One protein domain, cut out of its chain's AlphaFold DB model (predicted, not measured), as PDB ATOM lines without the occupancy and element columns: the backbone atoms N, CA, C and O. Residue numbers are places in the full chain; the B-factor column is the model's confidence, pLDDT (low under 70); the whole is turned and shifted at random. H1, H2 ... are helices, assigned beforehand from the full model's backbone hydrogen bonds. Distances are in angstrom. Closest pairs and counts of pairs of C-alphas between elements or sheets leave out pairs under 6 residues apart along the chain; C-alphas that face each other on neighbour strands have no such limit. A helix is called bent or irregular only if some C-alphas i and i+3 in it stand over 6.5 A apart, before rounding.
ATOM      1  N   VAL A   4     -30.978  31.082 -36.353       60.34
ATOM      2  CA  VAL A   4     -31.022  29.946 -37.281       60.34
ATOM      3  C   VAL A   4     -30.463  28.666 -36.646       60.34
ATOM      4  O   VAL A   4     -31.076  27.613 -36.759       60.34
ATOM      5  N   VAL A   5     -29.351  28.748 -35.909       61.25
ATOM      6  CA  VAL A   5     -28.746  27.591 -35.223       61.25
ATOM      7  C   VAL A   5     -29.664  27.087 -34.107       61.25
ATOM      8  O   VAL A   5     -29.868  25.887 -33.981       61.25
ATOM      9  N   SER A   6     -30.293  27.994 -33.354       58.09
ATOM     10  CA  SER A   6     -31.244  27.635 -32.289       58.09
ATOM     11  C   SER A   6     -32.505  26.942 -32.828       58.09
ATOM     12  O   SER A   6     -32.919  25.907 -32.306       58.09
ATOM     13  N   GLN A   7     -33.079  27.447 -33.926       57.31
ATOM     14  CA  GLN A   7     -34.246  26.832 -34.569       57.31
ATOM     15  C   GLN A   7     -33.934  25.468 -35.191       57.31
ATOM     16  O   GLN A   7     -34.755  24.555 -35.093       57.31
ATOM     17  N   ILE A   8     -32.749  25.301 -35.789       59.53
ATOM     18  CA  ILE A   8     -32.302  24.002 -36.307       59.53
ATOM     19  C   ILE A   8     -32.165  23.010 -35.151       59.53
ATOM     20  O   ILE A   8     -32.751  21.935 -35.217       59.53
ATOM     21  N   THR A   9     -31.477  23.370 -34.065       61.03
ATOM     22  CA  THR A   9     -31.299  22.479 -32.907       61.03
ATOM     23  C   THR A   9     -32.630  22.079 -32.272       61.03
ATOM     24  O   THR A   9     -32.821  20.913 -31.941       61.03
ATOM     25  N   SER A  10     -33.578  23.012 -32.151       60.09
ATOM     26  CA  SER A  10     -34.901  22.734 -31.581       60.09
ATOM     27  C   SER A  10     -35.724  21.782 -32.468       60.09
ATOM     28  O   SER A  10     -36.236  20.775 -31.984       60.09
ATOM     29  N   ALA A  11     -35.739  22.012 -33.788       60.78
ATOM     30  CA  ALA A  11     -36.418  21.135 -34.745       60.78
ATOM     31  C   ALA A  11     -35.750  19.752 -34.880       60.78
ATOM     32  O   ALA A  11     -36.426  18.756 -35.143       60.78
ATOM     33  N   PHE A  12     -34.426  19.671 -34.718       60.44
ATOM     34  CA  PHE A  12     -33.707  18.397 -34.668       60.44
ATOM     35  C   PHE A  12     -34.038  17.619 -33.394       60.44
ATOM     36  O   PHE A  12     -34.297  16.423 -33.488       60.44
ATOM     37  N   ASN A  13     -34.099  18.277 -32.234       68.00
ATOM     38  CA  ASN A  13     -34.452  17.619 -30.974       68.00
ATOM     39  C   ASN A  13     -35.864  17.029 -31.012       68.00
ATOM     40  O   ASN A  13     -36.059  15.875 -30.644       68.00
ATOM     41  N   GLU A  14     -36.841  17.778 -31.521       66.56
ATOM     42  CA  GLU A  14     -38.223  17.302 -31.625       66.56
ATOM     43  C   GLU A  14     -38.344  16.087 -32.558       66.56
ATOM     44  O   GLU A  14     -38.988  15.090 -32.223       66.56
ATOM     45  N   LYS A  15     -37.645  16.114 -33.699       66.69
ATOM     46  CA  LYS A  15     -37.587  14.969 -34.617       66.69
ATOM     47  C   LYS A  15     -36.875  13.764 -34.010       66.69
ATOM     48  O   LYS A  15     -37.329  12.646 -34.218       66.69
ATOM     49  N   LEU A  16     -35.786  13.965 -33.269       71.25
ATOM     50  CA  LEU A  16     -35.068  12.881 -32.595       71.25
ATOM     51  C   LEU A  16     -35.935  12.211 -31.525       71.25
ATOM     52  O   LEU A  16     -35.970  10.984 -31.448       71.25
ATOM     53  N   VAL A  17     -36.685  13.000 -30.753       76.44
ATOM     54  CA  VAL A  17     -37.632  12.482 -29.757       76.44
ATOM     55  C   VAL A  17     -38.755  11.687 -30.429       76.44
ATOM     56  O   VAL A  17     -39.077  10.591 -29.975       76.44
ATOM     57  N   GLN A  18     -39.303  12.171 -31.549       69.12
ATOM     58  CA  GLN A  18     -40.313  11.430 -32.316       69.12
ATOM     59  C   GLN A  18     -39.762  10.124 -32.904       69.12
ATOM     60  O   GLN A  18     -40.427   9.096 -32.804       69.12
ATOM     61  N   ILE A  19     -38.544  10.132 -33.460       75.06
ATOM     62  CA  ILE A  19     -37.884   8.910 -33.952       75.06
ATOM     63  C   ILE A  19     -37.700   7.916 -32.808       75.06
ATOM     64  O   ILE A  19     -37.971   6.739 -33.005       75.06
ATOM     65  N   SER A  20     -37.271   8.380 -31.632       76.25
ATOM     66  CA  SER A  20     -37.061   7.547 -30.442       76.25
ATOM     67  C   SER A  20     -38.359   6.913 -29.929       76.25
ATOM     68  O   SER A  20     -38.404   5.726 -29.614       76.25
ATOM     69  N   LEU A  21     -39.456   7.675 -29.901       77.75
ATOM     70  CA  LEU A  21     -40.769   7.157 -29.512       77.75
ATOM     71  C   LEU A  21     -41.304   6.144 -30.526       77.75
ATOM     72  O   LEU A  21     -41.732   5.052 -30.151       77.75
ATOM     73  N   VAL A  22     -41.253   6.481 -31.815       75.88
ATOM     74  CA  VAL A  22     -41.725   5.598 -32.888       75.88
ATOM     75  C   VAL A  22     -40.876   4.331 -32.947       75.88
ATOM     76  O   VAL A  22     -41.433   3.242 -33.066       75.88
ATOM     77  N   SER A  23     -39.553   4.441 -32.815       71.44
ATOM     78  CA  SER A  23     -38.659   3.284 -32.787       71.44
ATOM     79  C   SER A  23     -38.898   2.406 -31.565       71.44
ATOM     80  O   SER A  23     -38.888   1.188 -31.711       71.44
ATOM     81  N   GLY A  24     -39.177   2.989 -30.397       77.12
ATOM     82  CA  GLY A  24     -39.520   2.250 -29.183       77.12
ATOM     83  C   GLY A  24     -40.799   1.426 -29.335       77.12
ATOM     84  O   GLY A  24     -40.813   0.240 -29.008       77.12
ATOM     85  N   VAL A  25     -41.857   2.015 -29.903       78.88
ATOM     86  CA  VAL A  25     -43.115   1.295 -30.185       78.88
ATOM     87  C   VAL A  25     -42.901   0.208 -31.239       78.88
ATOM     88  O   VAL A  25     -43.366  -0.919 -31.072       78.88
ATOM     89  N   LEU A  26     -42.155   0.508 -32.305       75.62
ATOM     90  CA  LEU A  26     -41.843  -0.474 -33.342       75.62
ATOM     91  C   LEU A  26     -41.029  -1.645 -32.780       75.62
ATOM     92  O   LEU A  26     -41.290  -2.799 -33.112       75.62
ATOM     93  N   PHE A  27     -40.059  -1.349 -31.914       75.94
ATOM     94  CA  PHE A  27     -39.231  -2.351 -31.257       75.94
ATOM     95  C   PHE A  27     -40.069  -3.249 -30.358       75.94
ATOM     96  O   PHE A  27     -39.910  -4.460 -30.413       75.94
ATOM     97  N   TYR A  28     -41.009  -2.684 -29.600       78.12
ATOM     98  CA  TYR A  28     -41.932  -3.463 -28.778       78.12
ATOM     99  C   TYR A  28     -42.750  -4.466 -29.608       78.12
ATOM    100  O   TYR A  28     -42.870  -5.629 -29.232       78.12
ATOM    101  N   ILE A  29     -43.257  -4.040 -30.770       74.38
ATOM    102  CA  ILE A  29     -44.023  -4.908 -31.676       74.38
ATOM    103  C   ILE A  29     -43.127  -6.013 -32.254       74.38
ATOM    104  O   ILE A  29     -43.512  -7.180 -32.278       74.38
ATOM    105  N   VAL A  30     -41.917  -5.664 -32.700       71.00
ATOM    106  CA  VAL A  30     -40.993  -6.612 -33.346       71.00
ATOM    107  C   VAL A  30     -40.325  -7.561 -32.347       71.00
ATOM    108  O   VAL A  30     -40.000  -8.692 -32.698       71.00
ATOM    109  N   ALA A  31     -40.162  -7.145 -31.092       72.31
ATOM    110  CA  ALA A  31     -39.645  -7.983 -30.012       72.31
ATOM    111  C   ALA A  31     -40.636  -9.077 -29.578       72.31
ATOM    112  O   ALA A  31     -40.276  -9.955 -28.791       72.31
ATOM    113  N   HIS A  32     -41.872  -9.060 -30.086       76.50
ATOM    114  CA  HIS A  32     -42.847 -10.096 -29.790       76.50
ATOM    115  C   HIS A  32     -42.420 -11.450 -30.402       76.50
ATOM    116  O   HIS A  32     -42.101 -11.516 -31.594       76.50
ATOM    117  N   PRO A  33     -42.470 -12.567 -29.647       74.06
ATOM    118  CA  PRO A  33     -41.997 -13.874 -30.116       74.06
ATOM    119  C   PRO A  33     -42.709 -14.377 -31.381       74.06
ATOM    120  O   PRO A  33     -42.115 -15.093 -32.183       74.06
ATOM    121  N   GLN A  34     -43.958 -13.962 -31.618       77.06
ATOM    122  CA  GLN A  34     -44.665 -14.284 -32.865       77.06
ATOM    123  C   GLN A  34     -44.010 -13.646 -34.098       77.06
ATOM    124  O   GLN A  34     -43.890 -14.304 -35.131       77.06
ATOM    125  N   VAL A  35     -43.545 -12.397 -33.994       72.56
ATOM    126  CA  VAL A  35     -42.844 -11.716 -35.095       72.56
ATOM    127  C   VAL A  35     -41.487 -12.372 -35.326       72.56
ATOM    128  O   VAL A  35     -41.096 -12.606 -36.465       72.56
ATOM    129  N   PHE A  36     -40.819 -12.771 -34.246       73.44
ATOM    130  CA  PHE A  36     -39.552 -13.489 -34.298       73.44
ATOM    131  C   PHE A  36     -39.656 -14.832 -35.046       73.44
ATOM    132  O   PHE A  36     -38.758 -15.204 -35.804       73.44
ATOM    133  N   ASN A  37     -40.762 -15.557 -34.867       77.88
ATOM    134  CA  ASN A  37     -41.038 -16.794 -35.600       77.88
ATOM    135  C   ASN A  37     -41.370 -16.521 -37.071       77.88
ATOM    136  O   ASN A  37     -40.821 -17.171 -37.955       77.88
ATOM    137  N   MET A  38     -42.183 -15.498 -37.342       78.06
ATOM    138  CA  MET A  38     -42.514 -15.094 -38.709       78.06
ATOM    139  C   MET A  38     -41.259 -14.693 -39.503       78.06
ATOM    140  O   MET A  38     -41.098 -15.086 -40.655       78.06
ATOM    141  N   VAL A  39     -40.332 -13.967 -38.875       73.75
ATOM    142  CA  VAL A  39     -39.031 -13.603 -39.452       73.75
ATOM    143  C   VAL A  39     -38.166 -14.832 -39.739       73.75
ATOM    144  O   VAL A  39     -37.551 -14.916 -40.803       73.75
ATOM    145  N   GLN A  40     -38.129 -15.804 -38.824       75.81
ATOM    146  CA  GLN A  40     -37.407 -17.060 -39.043       75.81
ATOM    147  C   GLN A  40     -37.959 -17.849 -40.231       75.81
ATOM    148  O   GLN A  40     -37.177 -18.384 -41.018       75.81
ATOM    149  N   ASP A  41     -39.280 -17.909 -40.384       80.94
ATOM    150  CA  ASP A  41     -39.917 -18.624 -41.490       80.94
ATOM    151  C   ASP A  41     -39.682 -17.920 -42.829       80.94
ATOM    152  O   ASP A  41     -39.342 -18.567 -43.821       80.94
ATOM    153  N   LEU A  42     -39.747 -16.584 -42.842       78.44
ATOM    154  CA  LEU A  42     -39.440 -15.785 -44.027       78.44
ATOM    155  C   LEU A  42     -37.977 -15.953 -44.450       78.44
ATOM    156  O   LEU A  42     -37.677 -16.060 -45.637       78.44
ATOM    157  N   LEU A  43     -37.061 -16.041 -43.487       74.38
ATOM    158  CA  LEU A  43     -35.656 -16.282 -43.771       74.38
ATOM    159  C   LEU A  43     -35.388 -17.702 -44.273       74.38
ATOM    160  O   LEU A  43     -34.598 -17.869 -45.198       74.38
ATOM    161  N   LYS A  44     -36.030 -18.725 -43.701       75.94
ATOM    162  CA  LYS A  44     -35.943 -20.091 -44.240       75.94
ATOM    163  C   LYS A  44     -36.429 -20.128 -45.686       75.94
ATOM    164  O   LYS A  44     -35.785 -20.753 -46.523       75.94
ATOM    165  N   TRP A  45     -37.514 -19.414 -45.984       79.50
ATOM    166  CA  TRP A  45     -38.049 -19.303 -47.335       79.50
ATOM    167  C   TRP A  45     -37.063 -18.606 -48.285       79.50
ATOM    168  O   TRP A  45     -36.674 -19.197 -49.290       79.50
ATOM    169  N   VAL A  46     -36.554 -17.418 -47.941       75.31
ATOM    170  CA  VAL A  46     -35.559 -16.701 -48.765       75.31
ATOM    171  C   VAL A  46     -34.259 -17.497 -48.920       75.31
ATOM    172  O   VAL A  46     -33.730 -17.609 -50.022       75.31
ATOM    173  N   GLY A  47     -33.757 -18.102 -47.842       74.38
ATOM    174  CA  GLY A  47     -32.572 -18.959 -47.873       74.38
ATOM    175  C   GLY A  47     -32.750 -20.162 -48.797       74.38
ATOM    176  O   GLY A  47     -31.854 -20.468 -49.583       74.38
ATOM    177  N   SER A  48     -33.937 -20.781 -48.782       74.50
ATOM    178  CA  SER A  48     -34.263 -21.892 -49.681       74.50
ATOM    179  C   SER A  48     -34.274 -21.485 -51.158       74.50
ATOM    180  O   SER A  48     -33.826 -22.262 -51.997       74.50
ATOM    181  N   LEU A  49     -34.692 -20.253 -51.480       78.00
ATOM    182  CA  LEU A  49     -34.707 -19.732 -52.853       78.00
ATOM    183  C   LEU A  49     -33.303 -19.467 -53.412       78.00
ATOM    184  O   LEU A  49     -33.089 -19.589 -54.614       78.00
ATOM    185  N   VAL A  50     -32.346 -19.117 -52.551       73.56
ATOM    186  CA  VAL A  50     -30.950 -18.832 -52.936       73.56
ATOM    187  C   VAL A  50     -30.054 -20.075 -52.772       73.56
ATOM    188  O   VAL A  50     -28.845 -20.015 -52.979       73.56
ATOM    189  N   GLY A  51     -30.627 -21.231 -52.412       64.56
ATOM    190  CA  GLY A  51     -29.887 -22.487 -52.229       64.56
ATOM    191  C   GLY A  51     -28.998 -22.520 -50.980       64.56
ATOM    192  O   GLY A  51     -28.143 -23.395 -50.850       64.56
ATOM    193  N   VAL A  52     -29.189 -21.587 -50.042       67.00
ATOM    194  CA  VAL A  52     -28.424 -21.509 -48.795       67.00
ATOM    195  C   VAL A  52     -29.241 -22.151 -47.678       67.00
ATOM    196  O   VAL A  52     -30.296 -21.653 -47.286       67.00
ATOM    197  N   ASN A  53     -28.746 -23.257 -47.122       58.81
ATOM    198  CA  ASN A  53     -29.387 -23.920 -45.989       58.81
ATOM    199  C   ASN A  53     -29.066 -23.154 -44.697       58.81
ATOM    200  O   ASN A  53     -28.105 -23.455 -43.984       58.81
ATOM    201  N   VAL A  54     -29.829 -22.090 -44.439       62.03
ATOM    202  CA  VAL A  54     -29.606 -21.206 -43.294       62.03
ATOM    203  C   VAL A  54     -30.018 -21.934 -42.010       62.03
ATOM    204  O   VAL A  54     -31.180 -21.923 -41.602       62.03
ATOM    205  N   LYS A  55     -29.053 -22.576 -41.341       61.12
ATOM    206  CA  LYS A  55     -29.229 -23.096 -39.979       61.12
ATOM    207  C   LYS A  55     -29.277 -21.929 -38.997       61.12
ATOM    208  O   LYS A  55     -28.276 -21.462 -38.463       61.12
ATOM    209  N   LEU A  56     -30.492 -21.451 -38.801       61.72
ATOM    210  CA  LEU A  56     -30.875 -20.398 -37.876       61.72
ATOM    211  C   LEU A  56     -30.939 -20.946 -36.455       61.72
ATOM    212  O   LEU A  56     -32.007 -21.286 -35.960       61.72
ATOM    213  N   GLN A  57     -29.782 -21.081 -35.811       64.38
ATOM    214  CA  GLN A  57     -29.705 -21.436 -34.396       64.38
ATOM    215  C   GLN A  57     -28.903 -20.392 -33.621       64.38
ATOM    216  O   GLN A  57     -27.892 -19.875 -34.099       64.38
ATOM    217  N   GLY A  58     -29.378 -20.076 -32.414       68.38
ATOM    218  CA  GLY A  58     -28.709 -19.176 -31.478       68.38
ATOM    219  C   GLY A  58     -28.536 -17.750 -32.010       68.38
ATOM    220  O   GLY A  58     -29.495 -17.106 -32.440       68.38
ATOM    221  N   ALA A  59     -27.299 -17.253 -31.972       70.12
ATOM    222  CA  ALA A  59     -26.954 -15.861 -32.267       70.12
ATOM    223  C   ALA A  59     -27.332 -15.408 -33.692       70.12
ATOM    224  O   ALA A  59     -27.682 -14.246 -33.893       70.12
ATOM    225  N   ASN A  60     -27.340 -16.317 -34.671       70.88
ATOM    226  CA  ASN A  60     -27.645 -15.975 -36.064       70.88
ATOM    227  C   ASN A  60     -29.093 -15.503 -36.253       70.88
ATOM    228  O   ASN A  60     -29.352 -14.624 -37.074       70.88
ATOM    229  N   VAL A  61     -30.032 -16.042 -35.466       72.69
ATOM    230  CA  VAL A  61     -31.440 -15.617 -35.505       72.69
ATOM    231  C   VAL A  61     -31.588 -14.200 -34.965       72.69
ATOM    232  O   VAL A  61     -32.279 -13.375 -35.556       72.69
ATOM    233  N   LEU A  62     -30.892 -13.901 -33.867       72.56
ATOM    234  CA  LEU A  62     -30.879 -12.577 -33.247       72.56
ATOM    235  C   LEU A  62     -30.304 -11.514 -34.184       72.56
ATOM    236  O   LEU A  62     -30.901 -10.447 -34.333       72.56
ATOM    237  N   ILE A  63     -29.182 -11.811 -34.846       77.81
ATOM    238  CA  ILE A  63     -28.552 -10.893 -35.806       77.81
ATOM    239  C   ILE A  63     -29.510 -10.610 -36.965       77.81
ATOM    240  O   ILE A  63     -29.710  -9.456 -37.338       77.81
ATOM    241  N   PHE A  64     -30.159 -11.645 -37.498       74.69
ATOM    242  CA  PHE A  64     -31.069 -11.467 -38.621       74.69
ATOM    243  C   PHE A  64     -32.360 -10.738 -38.243       74.69
ATOM    244  O   PHE A  64     -32.827  -9.873 -38.983       74.69
ATOM    245  N   ASN A  65     -32.909 -11.018 -37.061       75.81
ATOM    246  CA  ASN A  65     -34.054 -10.275 -36.549       75.81
ATOM    247  C   ASN A  65     -33.711  -8.795 -36.329       75.81
ATOM    248  O   ASN A  65     -34.503  -7.920 -36.666       75.81
ATOM    249  N   SER A  66     -32.500  -8.506 -35.843       77.12
ATOM    250  CA  SER A  66     -31.996  -7.133 -35.698       77.12
ATOM    251  C   SER A  66     -31.840  -6.437 -37.053       77.12
ATOM    252  O   SER A  66     -32.152  -5.255 -37.186       77.12
ATOM    253  N   PHE A  67     -31.418  -7.173 -38.084       81.81
ATOM    254  CA  PHE A  67     -31.318  -6.663 -39.449       81.81
ATOM    255  C   PHE A  67     -32.693  -6.338 -40.055       81.81
ATOM    256  O   PHE A  67     -32.892  -5.250 -40.595       81.81
ATOM    257  N   ILE A  68     -33.673  -7.234 -39.906       79.69
ATOM    258  CA  ILE A  68     -35.054  -6.977 -40.342       79.69
ATOM    259  C   ILE A  68     -35.665  -5.809 -39.575       79.69
ATOM    260  O   ILE A  68     -36.314  -4.957 -40.182       79.69
ATOM    261  N   PHE A  69     -35.413  -5.723 -38.270       77.62
ATOM    262  CA  PHE A  69     -35.834  -4.586 -37.466       77.62
ATOM    263  C   PHE A  69     -35.260  -3.269 -38.004       77.62
ATOM    264  O   PHE A  69     -36.006  -2.308 -38.169       77.62
ATOM    265  N   ALA A  70     -33.972  -3.225 -38.357       79.56
ATOM    266  CA  ALA A  70     -33.352  -2.033 -38.934       79.56
ATOM    267  C   ALA A  70     -34.002  -1.617 -40.269       79.56
ATOM    268  O   ALA A  70     -34.259  -0.430 -40.488       79.56
ATOM    269  N   ILE A  71     -34.330  -2.579 -41.139       82.56
ATOM    270  CA  ILE A  71     -35.036  -2.316 -42.404       82.56
ATOM    271  C   ILE A  71     -36.446  -1.779 -42.135       82.56
ATOM    272  O   ILE A  71     -36.819  -0.738 -42.677       82.56
ATOM    273  N   LEU A  72     -37.221  -2.455 -41.282       77.81
ATOM    274  CA  LEU A  72     -38.578  -2.042 -40.909       77.81
ATOM    275  C   LEU A  72     -38.596  -0.655 -40.272       77.81
ATOM    276  O   LEU A  72     -39.478   0.146 -40.573       77.81
ATOM    277  N   LEU A  73     -37.608  -0.346 -39.434       75.19
ATOM    278  CA  LEU A  73     -37.447   0.965 -38.823       75.19
ATOM    279  C   LEU A  73     -37.134   2.026 -39.879       75.19
ATOM    280  O   LEU A  73     -37.778   3.073 -39.890       75.19
ATOM    281  N   GLY A  74     -36.232   1.745 -40.822       77.81
ATOM    282  CA  GLY A  74     -35.962   2.632 -41.956       77.81
ATOM    283  C   GLY A  74     -37.210   2.905 -42.805       77.81
ATOM    284  O   GLY A  74     -37.503   4.059 -43.131       77.81
ATOM    285  N   PHE A  75     -37.994   1.867 -43.104       78.94
ATOM    286  CA  PHE A  75     -39.277   2.000 -43.800       78.94
ATOM    287  C   PHE A  75     -40.290   2.805 -42.984       78.94
ATOM    288  O   PHE A  75     -40.912   3.717 -43.516       78.94
ATOM    289  N   THR A  76     -40.418   2.534 -41.691       74.94
ATOM    290  CA  THR A  76     -41.335   3.243 -40.787       74.94
ATOM    291  C   THR A  76     -40.989   4.726 -40.711       74.94
ATOM    292  O   THR A  76     -41.859   5.579 -40.883       74.94
ATOM    293  N   VAL A  77     -39.713   5.072 -40.537       71.19
ATOM    294  CA  VAL A  77     -39.276   6.474 -40.521       71.19
ATOM    295  C   VAL A  77     -39.597   7.147 -41.857       71.19
ATOM    296  O   VAL A  77     -40.172   8.235 -41.887       71.19
ATOM    297  N   LYS A  78     -39.303   6.477 -42.977       72.00
ATOM    298  CA  LYS A  78     -39.518   7.033 -44.316       72.00
ATOM    299  C   LYS A  78     -41.000   7.172 -44.686       72.00
ATOM    300  O   LYS A  78     -41.370   8.193 -45.261       72.00
ATOM    301  N   TYR A  79     -41.840   6.195 -44.361       71.06
ATOM    302  CA  TYR A  79     -43.229   6.117 -44.831       71.06
ATOM    303  C   TYR A  79     -44.280   6.502 -43.796       71.06
ATOM    304  O   TYR A  79     -45.372   6.871 -44.200       71.06
ATOM    305  N   ILE A  80     -43.992   6.448 -42.497       68.25
ATOM    306  CA  ILE A  80     -44.936   6.860 -41.445       68.25
ATOM    307  C   ILE A  80     -44.527   8.223 -40.903       68.25
ATOM    308  O   ILE A  80     -45.331   9.150 -40.871       68.25
ATOM    309  N   MET A  81     -43.253   8.393 -40.554       64.69
ATOM    310  CA  MET A  81     -42.804   9.618 -39.896       64.69
ATOM    311  C   MET A  81     -42.728  10.815 -40.854       64.69
ATOM    312  O   MET A  81     -43.124  11.920 -40.491       64.69
ATOM    313  N   THR A  82     -42.275  10.616 -42.095       64.19
ATOM    314  CA  THR A  82     -42.227  11.692 -43.102       64.19
ATOM    315  C   THR A  82     -43.605  12.281 -43.439       64.19
ATOM    316  O   THR A  82     -43.717  13.512 -43.455       64.19
ATOM    317  N   PRO A  83     -44.666  11.486 -43.701       61.06
ATOM    318  CA  PRO A  83     -46.000  12.047 -43.891       61.06
ATOM    319  C   PRO A  83     -46.600  12.586 -42.594       61.06
ATOM    320  O   PRO A  83     -47.213  13.646 -42.641       61.06
ATOM    321  N   PHE A  84     -46.374  11.946 -41.442       61.34
ATOM    322  CA  PHE A  84     -46.861  12.457 -40.156       61.34
ATOM    323  C   PHE A  84     -46.298  13.854 -39.853       61.34
ATOM    324  O   PHE A  84     -47.050  14.771 -39.539       61.34
ATOM    325  N   LEU A  85     -44.997  14.061 -40.076       60.78
ATOM    326  CA  LEU A  85     -44.346  15.369 -39.968       60.78
ATOM    327  C   LEU A  85     -44.847  16.383 -41.000       60.78
ATOM    328  O   LEU A  85     -44.913  17.570 -40.694       60.78
ATOM    329  N   LYS A  86     -45.184  15.945 -42.221       58.34
ATOM    330  CA  LYS A  86     -45.809  16.818 -43.228       58.34
ATOM    331  C   LYS A  86     -47.207  17.259 -42.798       58.34
ATOM    332  O   LYS A  86     -47.523  18.425 -42.977       58.34
ATOM    333  N   VAL A  87     -48.009  16.368 -42.216       57.34
ATOM    334  CA  VAL A  87     -49.351  16.688 -41.700       57.34
ATOM    335  C   VAL A  87     -49.266  17.613 -40.481       57.34
ATOM    336  O   VAL A  87     -50.029  18.569 -40.392       57.34
ATOM    337  N   LEU A  88     -48.300  17.397 -39.582       52.50
ATOM    338  CA  LEU A  88     -48.079  18.247 -38.403       52.50
ATOM    339  C   LEU A  88     -47.555  19.647 -38.754       52.50
ATOM    340  O   LEU A  88     -47.945  20.608 -38.106       52.50
ATOM    341  N   LYS A  89     -46.724  19.780 -39.798       48.75
ATOM    342  CA  LYS A  89     -46.247  21.085 -40.303       48.75
ATOM    343  C   LYS A  89     -47.290  21.894 -41.084       48.75
ATOM    344  O   LYS A  89     -46.990  23.020 -41.466       48.75
ATOM    345  N   VAL A  90     -48.461  21.325 -41.377       43.12
ATOM    346  CA  VAL A  90     -49.575  22.022 -42.051       43.12
ATOM    347  C   VAL A  90     -50.495  22.737 -41.038       43.12
ATOM    348  O   VAL A  90     -51.506  23.318 -41.424       43.12
TER     349      VAL A  90
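This is residues 4 to 90 of the 91 residues of an uncharacterized protein of viral metagenome (UniProt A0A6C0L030). Two long helices, H3 and H1, cross as a lopsided X, the middle of H3 over the second half of H1, and a shorter helix, H2, lies crosswise at one end, packed on the first part of H3. The first residues of H1, 4 to 14, stick out free of the rest. The printed part has 87 residues with three named helices, in the order H1, H2, H3 along the chain, and no named strand; the class is all helix. The whole is loose, with a radius of gyration of the C-alphas of 17.3 A, and spans 54 by 23 by 22 A.

Begin with H3, residues 59 to 88, the longest helix. Near residue 76 you will find a kink of 26 degrees; H3 is neither bent nor irregular, but only just: C-alphas 78 and 81 are 6.1 A apart. Look next at H1, residues 4 to 30, which touches H3 with residues 19 to 30 alone, and H3 touches it with residues 69 to 81 alone. Their closest C-alphas, those of Ser 23 and Leu 73, are 6.6 A apart. The two run opposite ways at a steep tilt of 49 degrees. Then look at H2, residues 33 to 49, which touches H3 with residues 36 to 40 alone, and H3 touches it with residues 61 to 68 alone. The closest C-alphas here are those of Val 39 and Asn 65, 6.7 A apart. The lines of H2 and H3 are about perpendicular, but only just, at 73 degrees. H1 and H2 are close but not clearly touching, with the C-alphas of Val 30 and Phe 36 closest at 7.1 A, and they stand about perpendicular at 86 degrees. In H1 and H2 every O i to N i+4 pair is within hydrogen-bond range; in H3, 24 of 26 are.

Find C-alpha 59 at (-26.954, -15.861, -32.267); from there H3 runs 40.6 A to C-alpha 88 at (-48.079, 18.247, -38.403). Find C-alpha 4 at (-31.022, 29.946, -37.281), where H1 begins; it runs 38.1 A to C-alpha 30. H2 runs 24.6 A from C-alpha 33 to C-alpha 49.

The two C-alphas farthest apart, those of Val 4 and Asn 53, are 54.6 A from each other. The printed part, residues 4 to 90, has no cut. The link from H1 to H2 is tight, with 2 residues, and the link from H2 to H3 is short, with 9. Mean pLDDT of the printed part is 70.4; look for values under 70 at residues 4 to 15, residue 18, residues 51 to 58 and residues 80 to 90.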